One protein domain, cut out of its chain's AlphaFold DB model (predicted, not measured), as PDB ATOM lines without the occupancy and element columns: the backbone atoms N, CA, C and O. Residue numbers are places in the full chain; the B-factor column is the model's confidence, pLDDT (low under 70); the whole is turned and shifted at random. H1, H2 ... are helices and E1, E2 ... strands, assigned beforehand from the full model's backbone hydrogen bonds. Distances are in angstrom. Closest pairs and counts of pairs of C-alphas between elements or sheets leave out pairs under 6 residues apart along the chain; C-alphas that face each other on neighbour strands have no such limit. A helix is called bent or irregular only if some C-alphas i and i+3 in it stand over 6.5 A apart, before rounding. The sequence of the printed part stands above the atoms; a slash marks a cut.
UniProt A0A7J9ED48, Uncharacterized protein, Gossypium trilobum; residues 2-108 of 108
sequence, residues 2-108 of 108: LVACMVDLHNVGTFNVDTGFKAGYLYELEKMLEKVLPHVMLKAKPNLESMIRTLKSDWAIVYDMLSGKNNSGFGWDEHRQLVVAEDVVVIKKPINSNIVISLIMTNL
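What this domain is: This is residues 2 to 108 of the 108 residues of an uncharacterized protein of Gossypium trilobum (UniProt A0A7J9ED48). One long helix, H3, runs along the longest axis; near its first end and its middle it joins three shorter helices, H2, H1 and H4, in a ring of contacts, and at its last end sits a small two-stranded hairpin, E1 and E2. H2 and H3 meet near their first ends in a corner, H4 packs steeply tilted on the middle of H3 with residues 55 to 59 of H3, and H1 touches both H2 and H4, while a long link, residues 86 to 97, leads back from the hairpin to H4. The printed part has 107 residues, with four named helices and two named strands in the order H1, H2, H3, E1, E2, H4; the sheet's order is E1, E2, antiparallel, and the class is mostly helix. The whole is only just loose, close to compact, with a radius of gyration of the C-alphas of 15.7 A, and spans 44 by 32 by 25 A.

Where its parts are: Find C-alpha 2 at (-37.638, 35.076, -12.065); from there H1 runs through residues 2 to 12, 15.4 A from first to last C-alpha. Next look at residues 25 to 36, which form H2, 16.6 A long. Find C-alpha 44 at (-47.242, 28.089, -10.511), where H3 begins; it holds residues 44 to 67 and ends 31.3 A away at C-alpha 67, at (-42.275, 57.394, -20.362). H3 is neither bent nor irregular, but only just: C-alphas 44 and 47 are 6.1 A apart. Then come the strands E1, residues 74 to 77, 9.8 A long, and E2, residues 82 to 85, 10.0 A long. H4 holds residues 98 to 107, 14.0 A long, and ends at C-alpha 107, at (-46.813, 41.707, -23.180).

How they stand to each other: Begin with H1, which touches H2 at a steep tilt of 67 degrees, opposite ways; their closest C-alphas, those of Cys 5 and Met 32, are 6.6 A apart, and H2 touches H1 with residues 29 to 33 alone. H2 touches H3 about perpendicular, at 82 degrees, where the closest C-alphas, those of Leu 26 and Ala 44, are 5.2 A apart. Further along H3, its residues 55 to 59 alone touch H4, at a steep tilt of 62 degrees, opposite ways; look at the closest C-alphas, those of Lys 56 and Met 105, 6.1 A apart. H4 also touches H1, about perpendicular at 85 degrees, with the C-alphas of Val 7 and Val 100 the closest at 6.9 A. H1 and H3 are near each other, with 7 pairs of C-alphas within 10 A, and H2 and H4 are apart. At the last end of H3, the C-alphas of Leu 66 and Phe 74 are its closest to E1, at 6.0 A. E1 and E2 form an antiparallel hairpin, their directions at 142 degrees; find N 75 and O 84 at 2.8 A and N 84 and O 75 at 2.8 A, within hydrogen-bond range. In H1 and H2 every O i to N i+4 pair is within hydrogen-bond range; in H3 18 of 20 are, and in H4 5 of 6.

The domain as a whole: The two C-alphas farthest apart are those of His 39 and Asn 70, at 46.4 A, and the printed part has no cut. The links from H1 to H2 and from E2 to H4 are long, with 12 residues each; in the first, residues 16 to 17 pair with residues 20 to 21, antiparallel. Read the B-factor column for the model's confidence: the mean pLDDT of the printed part is 76.5, and 31 residues are under 70, namely 68 to 73, 81 to 82 and 86 to 108.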
ATOM      1  N   LEU A   2     -36.324  35.233 -11.404       83.44
ATOM      2  CA  LEU A   2     -37.638  35.076 -12.065       83.44
ATOM      3  C   LEU A   2     -37.662  35.707 -13.470       83.44
ATOM      4  O   LEU A   2     -37.924  35.023 -14.449       83.44
ATOM      5  N   VAL A   3     -37.254  36.975 -13.569       83.06
ATOM      6  CA  VAL A   3     -37.137  37.692 -14.851       83.06
ATOM      7  C   VAL A   3     -36.182  36.992 -15.829       83.06
ATOM      8  O   VAL A   3     -36.470  36.926 -17.015       83.06
ATOM      9  N   ALA A   4     -35.084  36.408 -15.339       84.12
ATOM     10  CA  ALA A   4     -34.136  35.679 -16.186       84.12
ATOM     11  C   ALA A   4     -34.765  34.398 -16.758       84.12
ATOM     12  O   ALA A   4     -34.714  34.190 -17.962       84.12
ATOM     13  N   CYS A   5     -35.463  33.604 -15.938       88.62
ATOM     14  CA  CYS A   5     -36.184  32.428 -16.428       88.62
ATOM     15  C   CYS A   5     -37.298  32.795 -17.423       88.62
ATOM     16  O   CYS A   5     -37.581  32.024 -18.332       88.62
ATOM     17  N   MET A   6     -37.924  33.967 -17.279       88.00
ATOM     18  CA  MET A   6     -38.927  34.462 -18.232       88.00
ATOM     19  C   MET A   6     -38.289  34.882 -19.562       88.00
ATOM     20  O   MET A   6     -38.854  34.600 -20.615       88.00
ATOM     21  N   VAL A   7     -37.103  35.499 -19.523       86.44
ATOM     22  CA  VAL A   7     -36.287  35.781 -20.717       86.44
ATOM     23  C   VAL A   7     -35.887  34.484 -21.416       86.44
ATOM     24  O   VAL A   7     -36.068  34.364 -22.625       86.44
ATOM     25  N   ASP A   8     -35.425  33.485 -20.668       88.88
ATOM     26  CA  ASP A   8     -35.073  32.178 -21.226       88.88
ATOM     27  C   ASP A   8     -36.293  31.487 -21.850       88.88
ATOM     28  O   ASP A   8     -36.212  30.983 -22.969       88.88
ATOM     29  N   LEU A   9     -37.447  31.522 -21.178       90.19
ATOM     30  CA  LEU A   9     -38.703  30.977 -21.698       90.19
ATOM     31  C   LEU A   9     -39.136  31.672 -22.998       90.19
ATOM     32  O   LEU A   9     -39.560  31.003 -23.941       90.19
ATOM     33  N   HIS A  10     -38.988  32.996 -23.067       88.38
ATOM     34  CA  HIS A  10     -39.246  33.768 -24.279       88.38
ATOM     35  C   HIS A  10     -38.295  33.384 -25.417       88.38
ATOM     36  O   HIS A  10     -38.731  33.227 -26.555       88.38
ATOM     37  N   ASN A  11     -37.010  33.192 -25.119       88.31
ATOM     38  CA  ASN A  11     -36.004  32.805 -26.109       88.31
ATOM     39  C   ASN A  11     -36.218  31.381 -26.642       88.31
ATOM     40  O   ASN A  11     -35.902  31.110 -27.797       88.31
ATOM     41  N   VAL A  12     -36.784  30.481 -25.830       89.88
ATOM     42  CA  VAL A  12     -37.215  29.146 -26.277       89.88
ATOM     43  C   VAL A  12     -38.355  29.241 -27.299       89.88
ATOM     44  O   VAL A  12     -38.468  28.389 -28.178       89.88
ATOM     45  N   GLY A  13     -39.217  30.257 -27.200       87.38
ATOM     46  CA  GLY A  13     -40.255  30.563 -28.191       87.38
ATOM     47  C   GLY A  13     -41.501  29.673 -28.140       87.38
ATOM     48  O   GLY A  13     -42.570  30.085 -28.583       87.38
ATOM     49  N   THR A  14     -41.419  28.479 -27.547       90.75
ATOM     50  CA  THR A  14     -42.511  27.486 -27.515       90.75
ATOM     51  C   THR A  14     -43.810  28.012 -26.901       90.75
ATOM     52  O   THR A  14     -44.899  27.567 -27.280       90.75
ATOM     53  N   PHE A  15     -43.721  28.944 -25.949       89.81
ATOM     54  CA  PHE A  15     -44.871  29.510 -25.240       89.81
ATOM     55  C   PHE A  15     -45.241  30.926 -25.687       89.81
ATOM     56  O   PHE A  15     -46.172  31.483 -25.116       89.81
ATOM     57  N   ASN A  16     -44.582  31.494 -26.697       89.50
ATOM     58  CA  ASN A  16     -44.829  32.874 -27.111       89.50
ATOM     59  C   ASN A  16     -46.114  32.998 -27.942       89.50
ATOM     60  O   ASN A  16     -46.493  32.086 -28.678       89.50
ATOM     61  N   VAL A  17     -46.759  34.154 -27.826       87.38
ATOM     62  CA  VAL A  17     -47.833  34.673 -28.682       87.38
ATOM     63  C   VAL A  17     -47.575  36.158 -28.923       87.38
ATOM     64  O   VAL A  17     -46.773  36.763 -28.212       87.38
ATOM     65  N   ASP A  18     -48.268  36.757 -29.891       81.81
ATOM     66  CA  ASP A  18     -48.077  38.169 -30.262       81.81
ATOM     67  C   ASP A  18     -48.191  39.122 -29.063       81.81
ATOM     68  O   ASP A  18     -47.502  40.135 -28.991       81.81
ATOM     69  N   THR A  19     -49.029  38.759 -28.091       79.69
ATOM     70  CA  THR A  19     -49.274  39.504 -26.856       79.69
ATOM     71  C   THR A  19     -48.746  38.751 -25.630       79.69
ATOM     72  O   THR A  19     -49.473  38.622 -24.653       79.69
ATOM     73  N   GLY A  20     -47.552  38.147 -25.688       84.19
ATOM     74  CA  GLY A  20     -46.877  37.583 -24.507       84.19
ATOM     75  C   GLY A  20     -46.767  36.065 -24.494       84.19
ATOM     76  O   GLY A  20     -46.205  35.479 -25.415       84.19
ATOM     77  N   PHE A  21     -47.259  35.414 -23.435       89.19
ATOM     78  CA  PHE A  21     -47.222  33.952 -23.316       89.19
ATOM     79  C   PHE A  21     -48.609  33.313 -23.395       89.19
ATOM     80  O   PHE A  21     -49.579  33.794 -22.811       89.19
ATOM     81  N   LYS A  22     -48.692  32.159 -24.059       92.06
ATOM     82  CA  LYS A  22     -49.899  31.328 -24.089       92.06
ATOM     83  C   LYS A  22     -50.114  30.566 -22.781       92.06
ATOM     84  O   LYS A  22     -49.225  30.440 -21.937       92.06
ATOM     85  N   ALA A  23     -51.307  29.989 -22.641       90.62
ATOM     86  CA  ALA A  23     -51.674  29.169 -21.491       90.62
ATOM     87  C   ALA A  23     -50.649  28.052 -21.208       90.62
ATOM     88  O   ALA A  23     -50.096  27.433 -22.116       90.62
ATOM     89  N   GLY A  24     -50.413  27.791 -19.921       91.44
ATOM     90  CA  GLY A  24     -49.471  26.770 -19.456       91.44
ATOM     91  C   GLY A  24     -48.052  27.274 -19.174       91.44
ATOM     92  O   GLY A  24     -47.309  26.564 -18.501       91.44
ATOM     93  N   TYR A  25     -47.694  28.500 -19.580       93.06
ATOM     94  CA  TYR A  25     -46.344  29.047 -19.372       93.06
ATOM     95  C   TYR A  25     -45.915  29.077 -17.894       93.06
ATOM     96  O   TYR A  25     -44.751  28.845 -17.591       93.06
ATOM     97  N   LEU A  26     -46.856  29.298 -16.963       93.50
ATOM     98  CA  LEU A  26     -46.576  29.314 -15.521       93.50
ATOM     99  C   LEU A  26     -46.020  27.979 -15.012       93.50
ATOM    100  O   LEU A  26     -45.147  27.977 -14.150       93.50
ATOM    101  N   TYR A  27     -46.503  26.856 -15.547       94.44
ATOM    102  CA  TYR A  27     -46.018  25.531 -15.156       94.44
ATOM    103  C   TYR A  27     -44.641  25.236 -15.741       94.44
ATOM    104  O   TYR A  27     -43.841  24.550 -15.114       94.44
ATOM    105  N   GLU A  28     -44.343  25.752 -16.933       94.19
ATOM    106  CA  GLU A  28     -42.994  25.625 -17.484       94.19
ATOM    107  C   GLU A  28     -42.003  26.496 -16.711       94.19
ATOM    108  O   GLU A  28     -40.914  26.045 -16.360       94.19
ATOM    109  N   LEU A  29     -42.423  27.705 -16.342       92.19
ATOM    110  CA  LEU A  29     -41.644  28.599 -15.500       92.19
ATOM    111  C   LEU A  29     -41.391  28.007 -14.103       92.19
ATOM    112  O   LEU A  29     -40.280  28.139 -13.593       92.19
ATOM    113  N   GLU A  30     -42.373  27.310 -13.514       94.00
ATOM    114  CA  GLU A  30     -42.196  26.516 -12.285       94.00
ATOM    115  C   GLU A  30     -41.071  25.488 -12.451       94.00
ATOM    116  O   GLU A  30     -40.116  25.516 -11.678       94.00
ATOM    117  N   LYS A  31     -41.097  24.657 -13.501       93.19
ATOM    118  CA  LYS A  31     -40.037  23.659 -13.746       93.19
ATOM    119  C   LYS A  31     -38.661  24.290 -13.950       93.19
ATOM    120  O   LYS A  31     -37.652  23.724 -13.532       93.19
ATOM    121  N   MET A  32     -38.588  25.426 -14.644       92.44
ATOM    122  CA  MET A  32     -37.323  26.140 -14.845       92.44
ATOM    123  C   MET A  32     -36.778  26.663 -13.516       92.44
ATOM    124  O   MET A  32     -35.588  26.522 -13.244       92.44
ATOM    125  N   LEU A  33     -37.646  27.206 -12.661       91.12
ATOM    126  CA  LEU A  33     -37.260  27.690 -11.339       91.12
ATOM    127  C   LEU A  33     -36.893  26.559 -10.383       91.12
ATOM    128  O   LEU A  33     -35.931  26.728  -9.648       91.12
ATOM    129  N   GLU A  34     -37.562  25.406 -10.427       91.62
ATOM    130  CA  GLU A  34     -37.165  24.222  -9.649       91.62
ATOM    131  C   GLU A  34     -35.753  23.743 -10.026       91.62
ATOM    132  O   GLU A  34     -34.995  23.311  -9.165       91.62
ATOM    133  N   LYS A  35     -35.341  23.872 -11.294       89.88
ATOM    134  CA  LYS A  35     -33.964  23.542 -11.710       89.88
ATOM    135  C   LYS A  35     -32.934  24.540 -11.181       89.88
ATOM    136  O   LYS A  35     -31.829  24.142 -10.826       89.88
ATOM    137  N   VAL A  36     -33.277  25.828 -11.158       87.75
ATOM    138  CA  VAL A  36     -32.384  26.903 -10.685       87.75
ATOM    139  C   VAL A  36     -32.341  26.958  -9.153       87.75
ATOM    140  O   VAL A  36     -31.312  27.288  -8.571       87.75
ATOM    141  N   LEU A  37     -33.452  26.620  -8.501       87.31
ATOM    142  CA  LEU A  37     -33.663  26.658  -7.060       87.31
ATOM    143  C   LEU A  37     -34.409  25.403  -6.576       87.31
ATOM    144  O   LEU A  37     -35.574  25.485  -6.175       87.31
ATOM    145  N   PRO A  38     -33.736  24.246  -6.517       82.00
ATOM    146  CA  PRO A  38     -34.376  22.973  -6.169       82.00
ATOM    147  C   PRO A  38     -34.944  22.920  -4.746       82.00
ATOM    148  O   PRO A  38     -35.725  22.031  -4.420       82.00
ATOM    149  N   HIS A  39     -34.575  23.870  -3.885       84.12
ATOM    150  CA  HIS A  39     -35.035  23.934  -2.497       84.12
ATOM    151  C   HIS A  39     -36.161  24.944  -2.264       84.12
ATOM    152  O   HIS A  39     -36.714  24.995  -1.167       84.12
ATOM    153  N   VAL A  40     -36.507  25.759  -3.263       80.06
ATOM    154  CA  VAL A  40     -37.566  26.759  -3.119       80.06
ATOM    155  C   VAL A  40     -38.833  26.196  -3.749       80.06
ATOM    156  O   VAL A  40     -38.951  26.113  -4.967       80.06
ATOM    157  N   MET A  41     -39.790  25.800  -2.908       84.00
ATOM    158  CA  MET A  41     -41.073  25.227  -3.335       84.00
ATOM    159  C   MET A  41     -42.012  26.311  -3.896       84.00
ATOM    160  O   MET A  41     -43.032  26.643  -3.294       84.00
ATOM    161  N   LEU A  42     -41.655  26.900  -5.040       87.81
ATOM    162  CA  LEU A  42     -42.501  27.856  -5.753       87.81
ATOM    163  C   LEU A  42     -43.502  27.105  -6.622       87.81
ATOM    164  O   LEU A  42     -43.111  26.429  -7.564       87.81
ATOM    165  N   LYS A  43     -44.796  27.265  -6.345       91.94
ATOM    166  CA  LYS A  43     -45.855  26.734  -7.207       91.94
ATOM    167  C   LYS A  43     -46.314  27.757  -8.235       91.94
ATOM    168  O   LYS A  43     -46.426  28.945  -7.921       91.94
ATOM    169  N   ALA A  44     -46.645  27.289  -9.441       91.12
ATOM    170  CA  ALA A  44     -47.242  28.089 -10.511       91.12
ATOM    171  C   ALA A  44     -48.395  28.946  -9.980       91.12
ATOM    172  O   ALA A  44     -48.454  30.154 -10.222       91.12
ATOM    173  N   LYS A  45     -49.255  28.326  -9.166       91.25
ATOM    174  CA  LYS A  45     -50.275  29.002  -8.370       91.25
ATOM    175  C   LYS A  45     -50.183  28.559  -6.906       91.25
ATOM    176  O   LYS A  45     -49.994  27.372  -6.660       91.25
ATOM    177  N   PRO A  46     -50.348  29.474  -5.937       91.81
ATOM    178  CA  PRO A  46     -50.554  30.917  -6.109       91.81
ATOM    179  C   PRO A  46     -49.243  31.723  -6.222       91.81
ATOM    180  O   PRO A  46     -49.290  32.926  -6.480       91.81
ATOM    181  N   ASN A  47     -48.076  31.103  -5.996       91.62
ATOM    182  CA  ASN A  47     -46.830  31.833  -5.740       91.62
ATOM    183  C   ASN A  47     -46.313  32.591  -6.968       91.62
ATOM    184  O   ASN A  47     -46.136  33.807  -6.895       91.62
ATOM    185  N   LEU A  48     -46.091  31.902  -8.093       90.81
ATOM    186  CA  LEU A  48     -45.539  32.539  -9.297       90.81
ATOM    187  C   LEU A  48     -46.515  33.538  -9.912       90.81
ATOM    188  O   LEU A  48     -46.106  34.633 -10.288       90.81
ATOM    189  N   GLU A  49     -47.806  33.205  -9.938       90.88
ATOM    190  CA  GLU A  49     -48.864  34.125 -10.365       90.88
ATOM    191  C   GLU A  49     -48.833  35.441  -9.570       90.88
ATOM    192  O   GLU A  49     -48.858  36.527 -10.153       90.88
ATOM    193  N   SER A  50     -48.704  35.357  -8.241       91.88
ATOM    194  CA  SER A  50     -48.563  36.527  -7.373       91.88
ATOM    195  C   SER A  50     -47.294  37.326  -7.680       91.88
ATOM    196  O   SER A  50     -47.361  38.545  -7.813       91.88
ATOM    197  N   MET A  51     -46.145  36.658  -7.816       89.44
ATOM    198  CA  MET A  51     -44.864  37.322  -8.087       89.44
ATOM    199  C   MET A  51     -44.861  38.048  -9.434       89.44
ATOM    200  O   MET A  51     -44.389  39.178  -9.515       89.44
ATOM    201  N   ILE A  52     -45.415  37.430 -10.480       88.25
ATOM    202  CA  ILE A  52     -45.525  38.048 -11.806       88.25
ATOM    203  C   ILE A  52     -46.461  39.254 -11.750       88.25
ATOM    204  O   ILE A  52     -46.132  40.301 -12.299       88.25
ATOM    205  N   ARG A  53     -47.596  39.150 -11.045       87.69
ATOM    206  CA  ARG A  53     -48.509  40.286 -10.860       87.69
ATOM    207  C   ARG A  53     -47.822  41.460 -10.160       87.69
ATOM    208  O   ARG A  53     -47.972  42.590 -10.611       87.69
ATOM    209  N   THR A  54     -47.055  41.199  -9.100       86.50
ATOM    210  CA  THR A  54     -46.265  42.239  -8.423       86.50
ATOM    211  C   THR A  54     -45.230  42.846  -9.366       86.50
ATOM    212  O   THR A  54     -45.180  44.061  -9.490       86.50
ATOM    213  N   LEU A  55     -44.479  42.023 -10.107       85.50
ATOM    214  CA  LEU A  55     -43.490  42.519 -11.068       85.50
ATOM    215  C   LEU A  55     -44.113  43.405 -12.153       85.50
ATOM    216  O   LEU A  55     -43.526  44.419 -12.513       85.50
ATOM    217  N   LYS A  56     -45.294  43.049 -12.671       82.75
ATOM    218  CA  LYS A  56     -46.019  43.885 -13.638       82.75
ATOM    219  C   LYS A  56     -46.427  45.224 -13.040       82.75
ATOM    220  O   LYS A  56     -46.263  46.250 -13.687       82.75
ATOM    221  N   SER A  57     -46.951  45.203 -11.815       83.75
ATOM    222  CA  SER A  57     -47.346  46.418 -11.102       83.75
ATOM    223  C   SER A  57     -46.149  47.338 -10.865       83.75
ATOM    224  O   SER A  57     -46.240  48.534 -11.119       83.75
ATOM    225  N   ASP A  58     -45.020  46.780 -10.427       81.56
ATOM    226  CA  ASP A  58     -43.782  47.531 -10.214       81.56
ATOM    227  C   ASP A  58     -43.243  48.090 -11.541       81.56
ATOM    228  O   ASP A  58     -42.807  49.239 -11.601       81.56
ATOM    229  N   TRP A  59     -43.305  47.301 -12.621       80.25
ATOM    230  CA  TRP A  59     -42.881  47.742 -13.949       80.25
ATOM    231  C   TRP A  59     -43.746  48.874 -14.492       80.25
ATOM    232  O   TRP A  59     -43.190  49.818 -15.033       80.25
ATOM    233  N   ALA A  60     -45.069  48.826 -14.318       79.31
ATOM    234  CA  ALA A  60     -45.955  49.907 -14.749       79.31
ATOM    235  C   ALA A  60     -45.562  51.247 -14.107       79.31
ATOM    236  O   ALA A  60     -45.464  52.253 -14.799       79.31
ATOM    237  N   ILE A  61     -45.223  51.242 -12.812       78.56
ATOM    238  CA  ILE A  61     -44.748  52.439 -12.102       78.56
ATOM    239  C   ILE A  61     -43.430  52.946 -12.701       78.56
ATOM    240  O   ILE A  61     -43.290  54.136 -12.974       78.56
ATOM    241  N   VAL A  62     -42.457  52.055 -12.920       75.75
ATOM    242  CA  VAL A  62     -41.160  52.424 -13.518       75.75
ATOM    243  C   VAL A  62     -41.338  52.932 -14.947       75.75
ATOM    244  O   VAL A  62     -40.719  53.918 -15.334       75.75
ATOM    245  N   TYR A  63     -42.200  52.289 -15.727       76.06
ATOM    246  CA  TYR A  63     -42.496  52.685 -17.092       76.06
ATOM    247  C   TYR A  63     -43.167  54.057 -17.133       76.06
ATOM    248  O   TYR A  63     -42.770  54.886 -17.944       76.06
ATOM    249  N   ASP A  64     -44.108  54.348 -16.234       77.06
ATOM    250  CA  ASP A  64     -44.735  55.668 -16.124       77.06
ATOM    251  C   ASP A  64     -43.718  56.747 -15.726       77.06
ATOM    252  O   ASP A  64     -43.743  57.854 -16.263       77.06
ATOM    253  N   MET A  65     -42.771  56.423 -14.839       75.50
ATOM    254  CA  MET A  65     -41.668  57.325 -14.492       75.50
ATOM    255  C   MET A  65     -40.758  57.608 -15.693       75.50
ATOM    256  O   MET A  65     -40.335  58.745 -15.874       75.50
ATOM    257  N   LEU A  66     -40.463  56.607 -16.525       72.25
ATOM    258  CA  LEU A  66     -39.565  56.749 -17.678       72.25
ATOM    259  C   LEU A  66     -40.242  57.347 -18.922       72.25
ATOM    260  O   LEU A  66     -39.605  58.066 -19.684       72.25
ATOM    261  N   SER A  67     -41.514  57.024 -19.156       71.44
ATOM    262  CA  SER A  67     -42.275  57.394 -20.362       71.44
ATOM    263  C   SER A  67     -43.251  58.551 -20.139       71.44
ATOM    264  O   SER A  67     -43.942  58.974 -21.071       71.44
ATOM    265  N   GLY A  68     -43.311  59.061 -18.905       67.19
ATOM    266  CA  GLY A  68     -44.226  60.102 -18.469       67.19
ATOM    267  C   GLY A  68     -44.234  61.302 -19.408       67.19
ATOM    268  O   GLY A  68     -43.239  62.006 -19.588       67.19
ATOM    269  N   LYS A  69     -45.403  61.551 -19.999       56.28
ATOM    270  CA  LYS A  69     -45.669  62.730 -20.818       56.28
ATOM    271  C   LYS A  69     -45.569  63.962 -19.907       56.28
ATOM    272  O   LYS A  69     -46.406  64.125 -19.025       56.28
ATOM    273  N   ASN A  70     -44.577  64.819 -20.163       49.69
ATOM    274  CA  ASN A  70     -44.294  66.105 -19.497       49.69
ATOM    275  C   ASN A  70     -43.420  66.026 -18.226       49.69
ATOM    276  O   ASN A  70     -43.909  66.253 -17.126       49.69
ATOM    277  N   ASN A  71     -42.106  65.833 -18.384       52.97
ATOM    278  CA  ASN A  71     -41.113  66.082 -17.327       52.97
ATOM    279  C   ASN A  71     -41.351  65.293 -16.027       52.97
ATOM    280  O   ASN A  71     -41.465  65.889 -14.956       52.97
ATOM    281  N   SER A  72     -41.337  63.956 -16.074       65.56
ATOM    282  CA  SER A  72     -41.211  63.174 -14.831       65.56
ATOM    283  C   SER A  72     -39.932  63.533 -14.054       65.56
ATOM    284  O   SER A  72     -39.814  63.201 -12.881       65.56
ATOM    285  N   GLY A  73     -38.971  64.197 -14.708       68.38
ATOM    286  CA  GLY A  73     -37.644  64.472 -14.177       68.38
ATOM    287  C   GLY A  73     -36.785  63.216 -14.136       68.38
ATOM    288  O   GLY A  73     -35.602  63.325 -13.853       68.38
ATOM    289  N   PHE A  74     -37.341  62.037 -14.445       72.38
ATOM    290  CA  PHE A  74     -36.643  60.763 -14.387       72.38
ATOM    291  C   PHE A  74     -36.145  60.333 -15.769       72.38
ATOM    292  O   PHE A  74     -36.880  60.354 -16.752       72.38
ATOM    293  N   GLY A  75     -34.890  59.899 -15.825       73.38
ATOM    294  CA  GLY A  75     -34.233  59.347 -17.004       73.38
ATOM    295  C   GLY A  75     -33.540  58.024 -16.691       73.38
ATOM    296  O   GLY A  75     -33.373  57.641 -15.534       73.38
ATOM    297  N   TRP A  76     -33.120  57.310 -17.728       75.81
ATOM    298  CA  TRP A  76     -32.332  56.090 -17.593       75.81
ATOM    299  C   TRP A  76     -30.849  56.375 -17.863       75.81
ATOM    300  O   TRP A  76     -30.509  56.928 -18.905       75.81
ATOM    301  N   ASP A  77     -29.967  55.981 -16.943       72.94
ATOM    302  CA  ASP A  77     -28.514  56.028 -17.133       72.94
ATOM    303  C   ASP A  77     -28.008  54.656 -17.600       72.94
ATOM    304  O   ASP A  77     -27.904  53.707 -16.815       72.94
ATOM    305  N   GLU A  78     -27.676  54.553 -18.889       71.06
ATOM    306  CA  GLU A  78     -27.165  53.320 -19.499       71.06
ATOM    307  C   GLU A  78     -25.803  52.892 -18.950       71.06
ATOM    308  O   GLU A  78     -25.538  51.696 -18.834       71.06
ATOM    309  N   HIS A  79     -24.939  53.832 -18.568       74.75
ATOM    310  CA  HIS A  79     -23.614  53.499 -18.054       74.75
ATOM    311  C   HIS A  79     -23.684  52.915 -16.648       74.75
ATOM    312  O   HIS A  79     -22.916  52.016 -16.300       74.75
ATOM    313  N   ARG A  80     -24.603  53.427 -15.829       71.25
ATOM    314  CA  ARG A  80     -24.736  53.049 -14.417       71.25
ATOM    315  C   ARG A  80     -25.861  52.054 -14.163       71.25
ATOM    316  O   ARG A  80     -25.971  51.562 -13.041       71.25
ATOM    317  N   GLN A  81     -26.657  51.749 -15.188       68.31
ATOM    318  CA  GLN A  81     -27.802  50.843 -15.137       68.31
ATOM    319  C   GLN A  81     -28.784  51.214 -14.006       68.31
ATOM    320  O   GLN A  81     -29.167  50.368 -13.191       68.31
ATOM    321  N   LEU A  82     -29.153  52.499 -13.924       69.69
ATOM    322  CA  LEU A  82     -30.055  53.033 -12.895       69.69
ATOM    323  C   LEU A  82     -30.950  54.163 -13.417       69.69
ATOM    324  O   LEU A  82     -30.632  54.820 -14.406       69.69
ATOM    325  N   VAL A  83     -32.057  54.411 -12.712       70.81
ATOM    326  CA  VAL A  83     -32.929  55.568 -12.956       70.81
ATOM    327  C   VAL A  83     -32.324  56.802 -12.275       70.81
ATOM    328  O   VAL A  83     -32.021  56.772 -11.079       70.81
ATOM    329  N   VAL A  84     -32.127  57.872 -13.040       70.75
ATOM    330  CA  VAL A  84     -31.666  59.191 -12.579       70.75
ATOM    331  C   VAL A  84     -32.835  60.160 -12.510       70.75
ATOM    332  O   VAL A  84     -33.783  59.999 -13.266       70.75
ATOM    333  N   ALA A  85     -32.768  61.154 -11.625       73.00
ATOM    334  CA  ALA A  85     -33.730  62.249 -11.549       73.00
ATOM    335  C   ALA A  85     -33.006  63.597 -11.706       73.00
ATOM    336  O   ALA A  85     -31.903  63.746 -11.166       73.00
ATOM    337  N   GLU A  86     -33.603  64.562 -12.404       68.06
ATOM    338  CA  GLU A  86     -33.187  65.967 -12.389       68.06
ATOM    339  C   GLU A  86     -33.475  66.545 -10.992       68.06
ATOM    340  O   GLU A  86     -34.619  66.724 -10.590       68.06
ATOM    341  N   ASP A  87     -32.391  66.748 -10.245       62.91
ATOM    342  CA  ASP A  87     -32.291  67.164  -8.844       62.91
ATOM    343  C   ASP A  87     -32.945  66.260  -7.769       62.91
ATOM    344  O   ASP A  87     -34.101  66.374  -7.378       62.91
ATOM    345  N   VAL A  88     -32.060  65.442  -7.178       55.59
ATOM    346  CA  VAL A  88     -32.133  64.788  -5.855       55.59
ATOM    347  C   VAL A  88     -33.138  63.630  -5.714       55.59
ATOM    348  O   VAL A  88     -34.256  63.794  -5.251       55.59
ATOM    349  N   VAL A  89     -32.667  62.413  -6.022       47.62
ATOM    350  CA  VAL A  89     -32.672  61.175  -5.194       47.62
ATOM    351  C   VAL A  89     -32.368  59.995  -6.131       47.62
ATOM    352  O   VAL A  89     -33.139  59.663  -7.025       47.62
ATOM    353  N   VAL A  90     -31.223  59.334  -5.929       51.47
ATOM    354  CA  VAL A  90     -30.817  58.161  -6.722       51.47
ATOM    355  C   VAL A  90     -31.425  56.901  -6.105       51.47
ATOM    356  O   VAL A  90     -30.940  56.418  -5.080       51.47
ATOM    357  N   ILE A  91     -32.458  56.331  -6.730       47.59
ATOM    358  CA  ILE A  91     -32.981  55.014  -6.342       47.59
ATOM    359  C   ILE A  91     -32.072  53.942  -6.958       47.59
ATOM    360  O   ILE A  91     -32.082  53.701  -8.162       47.59
ATOM    361  N   LYS A  92     -31.258  53.279  -6.130       38.91
ATOM    362  CA  LYS A  92     -30.412  52.161  -6.573       38.91
ATOM    363  C   LYS A  92     -31.195  50.846  -6.560       38.91
ATOM    364  O   LYS A  92     -31.409  50.278  -5.491       38.91
ATOM    365  N   LYS A  93     -31.515  50.308  -7.740       45.53
ATOM    366  CA  LYS A  93     -31.655  48.860  -7.985       45.53
ATOM    367  C   LYS A  93     -31.119  48.533  -9.387       45.53
ATOM    368  O   LYS A  93     -31.377  49.311 -10.299       45.53
ATOM    369  N   PRO A  94     -30.382  47.421  -9.566       41.09
ATOM    370  CA  PRO A  94     -29.835  47.052 -10.866       41.09
ATOM    371  C   PRO A  94     -30.974  46.599 -11.782       41.09
ATOM    372  O   PRO A  94     -31.572  45.546 -11.558       41.09
ATOM    373  N   ILE A  95     -31.281  47.401 -12.798       48.03
ATOM    374  CA  ILE A  95     -32.150  46.996 -13.903       48.03
ATOM    375  C   ILE A  95     -31.202  46.498 -14.994       48.03
ATOM    376  O   ILE A  95     -30.395  47.251 -15.519       48.03
ATOM    377  N   ASN A  96     -31.226  45.197 -15.252       42.97
ATOM    378  CA  ASN A  96     -30.357  44.534 -16.218       42.97
ATOM    379  C   ASN A  96     -31.251  44.073 -17.376       42.97
ATOM    380  O   ASN A  96     -32.211  43.389 -17.066       42.97
ATOM    381  N   SER A  97     -30.929  44.450 -18.627       43.44
ATOM    382  CA  SER A  97     -31.529  44.081 -19.941       43.44
ATOM    383  C   SER A  97     -32.885  44.701 -20.381       43.44
ATOM    384  O   SER A  97     -33.905  44.036 -20.558       43.44
ATOM    385  N   ASN A  98     -32.844  46.002 -20.700       53.47
ATOM    386  CA  ASN A  98     -33.989  46.896 -20.954       53.47
ATOM    387  C   ASN A  98     -34.921  46.634 -22.149       53.47
ATOM    388  O   ASN A  98     -36.036  47.137 -22.122       53.47
ATOM    389  N   ILE A  99     -34.557  45.874 -23.184       53.44
ATOM    390  CA  ILE A  99     -35.474  45.703 -24.336       53.44
ATOM    391  C   ILE A  99     -36.308  44.433 -24.190       53.44
ATOM    392  O   ILE A  99     -37.531  44.463 -24.313       53.44
ATOM    393  N   VAL A 100     -35.658  43.317 -23.862       49.62
ATOM    394  CA  VAL A 100     -36.335  42.021 -23.733       49.62
ATOM    395  C   VAL A 100     -37.225  42.001 -22.490       49.62
ATOM    396  O   VAL A 100     -38.337  41.494 -22.552       49.62
ATOM    397  N   ILE A 101     -36.798  42.622 -21.385       58.69
ATOM    398  CA  ILE A 101     -37.628  42.729 -20.179       58.69
ATOM    399  C   ILE A 101     -38.797  43.678 -20.398       58.69
ATOM    400  O   ILE A 101     -39.903  43.336 -20.004       58.69
ATOM    401  N   SER A 102     -38.595  44.822 -21.060       60.22
ATOM    402  CA  SER A 102     -39.712  45.709 -21.396       60.22
ATOM    403  C   SER A 102     -40.726  44.992 -22.285       60.22
ATOM    404  O   SER A 102     -41.918  45.075 -22.018       60.22
ATOM    405  N   LEU A 103     -40.281  44.248 -23.304       56.16
ATOM    406  CA  LEU A 103     -41.183  43.497 -24.175       56.16
ATOM    407  C   LEU A 103     -41.918  42.395 -23.401       56.16
ATOM    408  O   LEU A 103     -43.133  42.279 -23.517       56.16
ATOM    409  N   ILE A 104     -41.211  41.620 -22.579       61.56
ATOM    410  CA  ILE A 104     -41.812  40.546 -21.781       61.56
ATOM    411  C   ILE A 104     -42.799  41.118 -20.761       61.56
ATOM    412  O   ILE A 104     -43.903  40.608 -20.647       61.56
ATOM    413  N   MET A 105     -42.454  42.190 -20.050       67.19
ATOM    414  CA  MET A 105     -43.305  42.756 -19.001       67.19
ATOM    415  C   MET A 105     -44.501  43.544 -19.544       67.19
ATOM    416  O   MET A 105     -45.545  43.540 -18.898       67.19
ATOM    417  N   THR A 106     -44.384  44.175 -20.717       60.78
ATOM    418  CA  THR A 106     -45.510  44.850 -21.388       60.78
ATOM    419  C   THR A 106     -46.479  43.857 -22.034       60.78
ATOM    420  O   THR A 106     -47.670  44.143 -22.116       60.78
ATOM    421  N   ASN A 107     -45.988  42.701 -22.493       56.69
ATOM    422  CA  ASN A 107     -46.813  41.707 -23.180       56.69
ATOM    423  C   ASN A 107     -47.300  40.571 -22.276       56.69
ATOM    424  O   ASN A 107     -48.210  39.855 -22.657       56.69
ATOM    425  N   LEU A 108     -46.734  40.369 -21.090       59.16
ATOM    426  CA  LEU A 108     -47.278  39.418 -20.119       59.16
ATOM    427  C   LEU A 108     -48.651  39.831 -19.622       59.16
ATOM    428  O   LEU A 108     -49.416  38.898 -19.282       59.16
TER     429      LEU A 108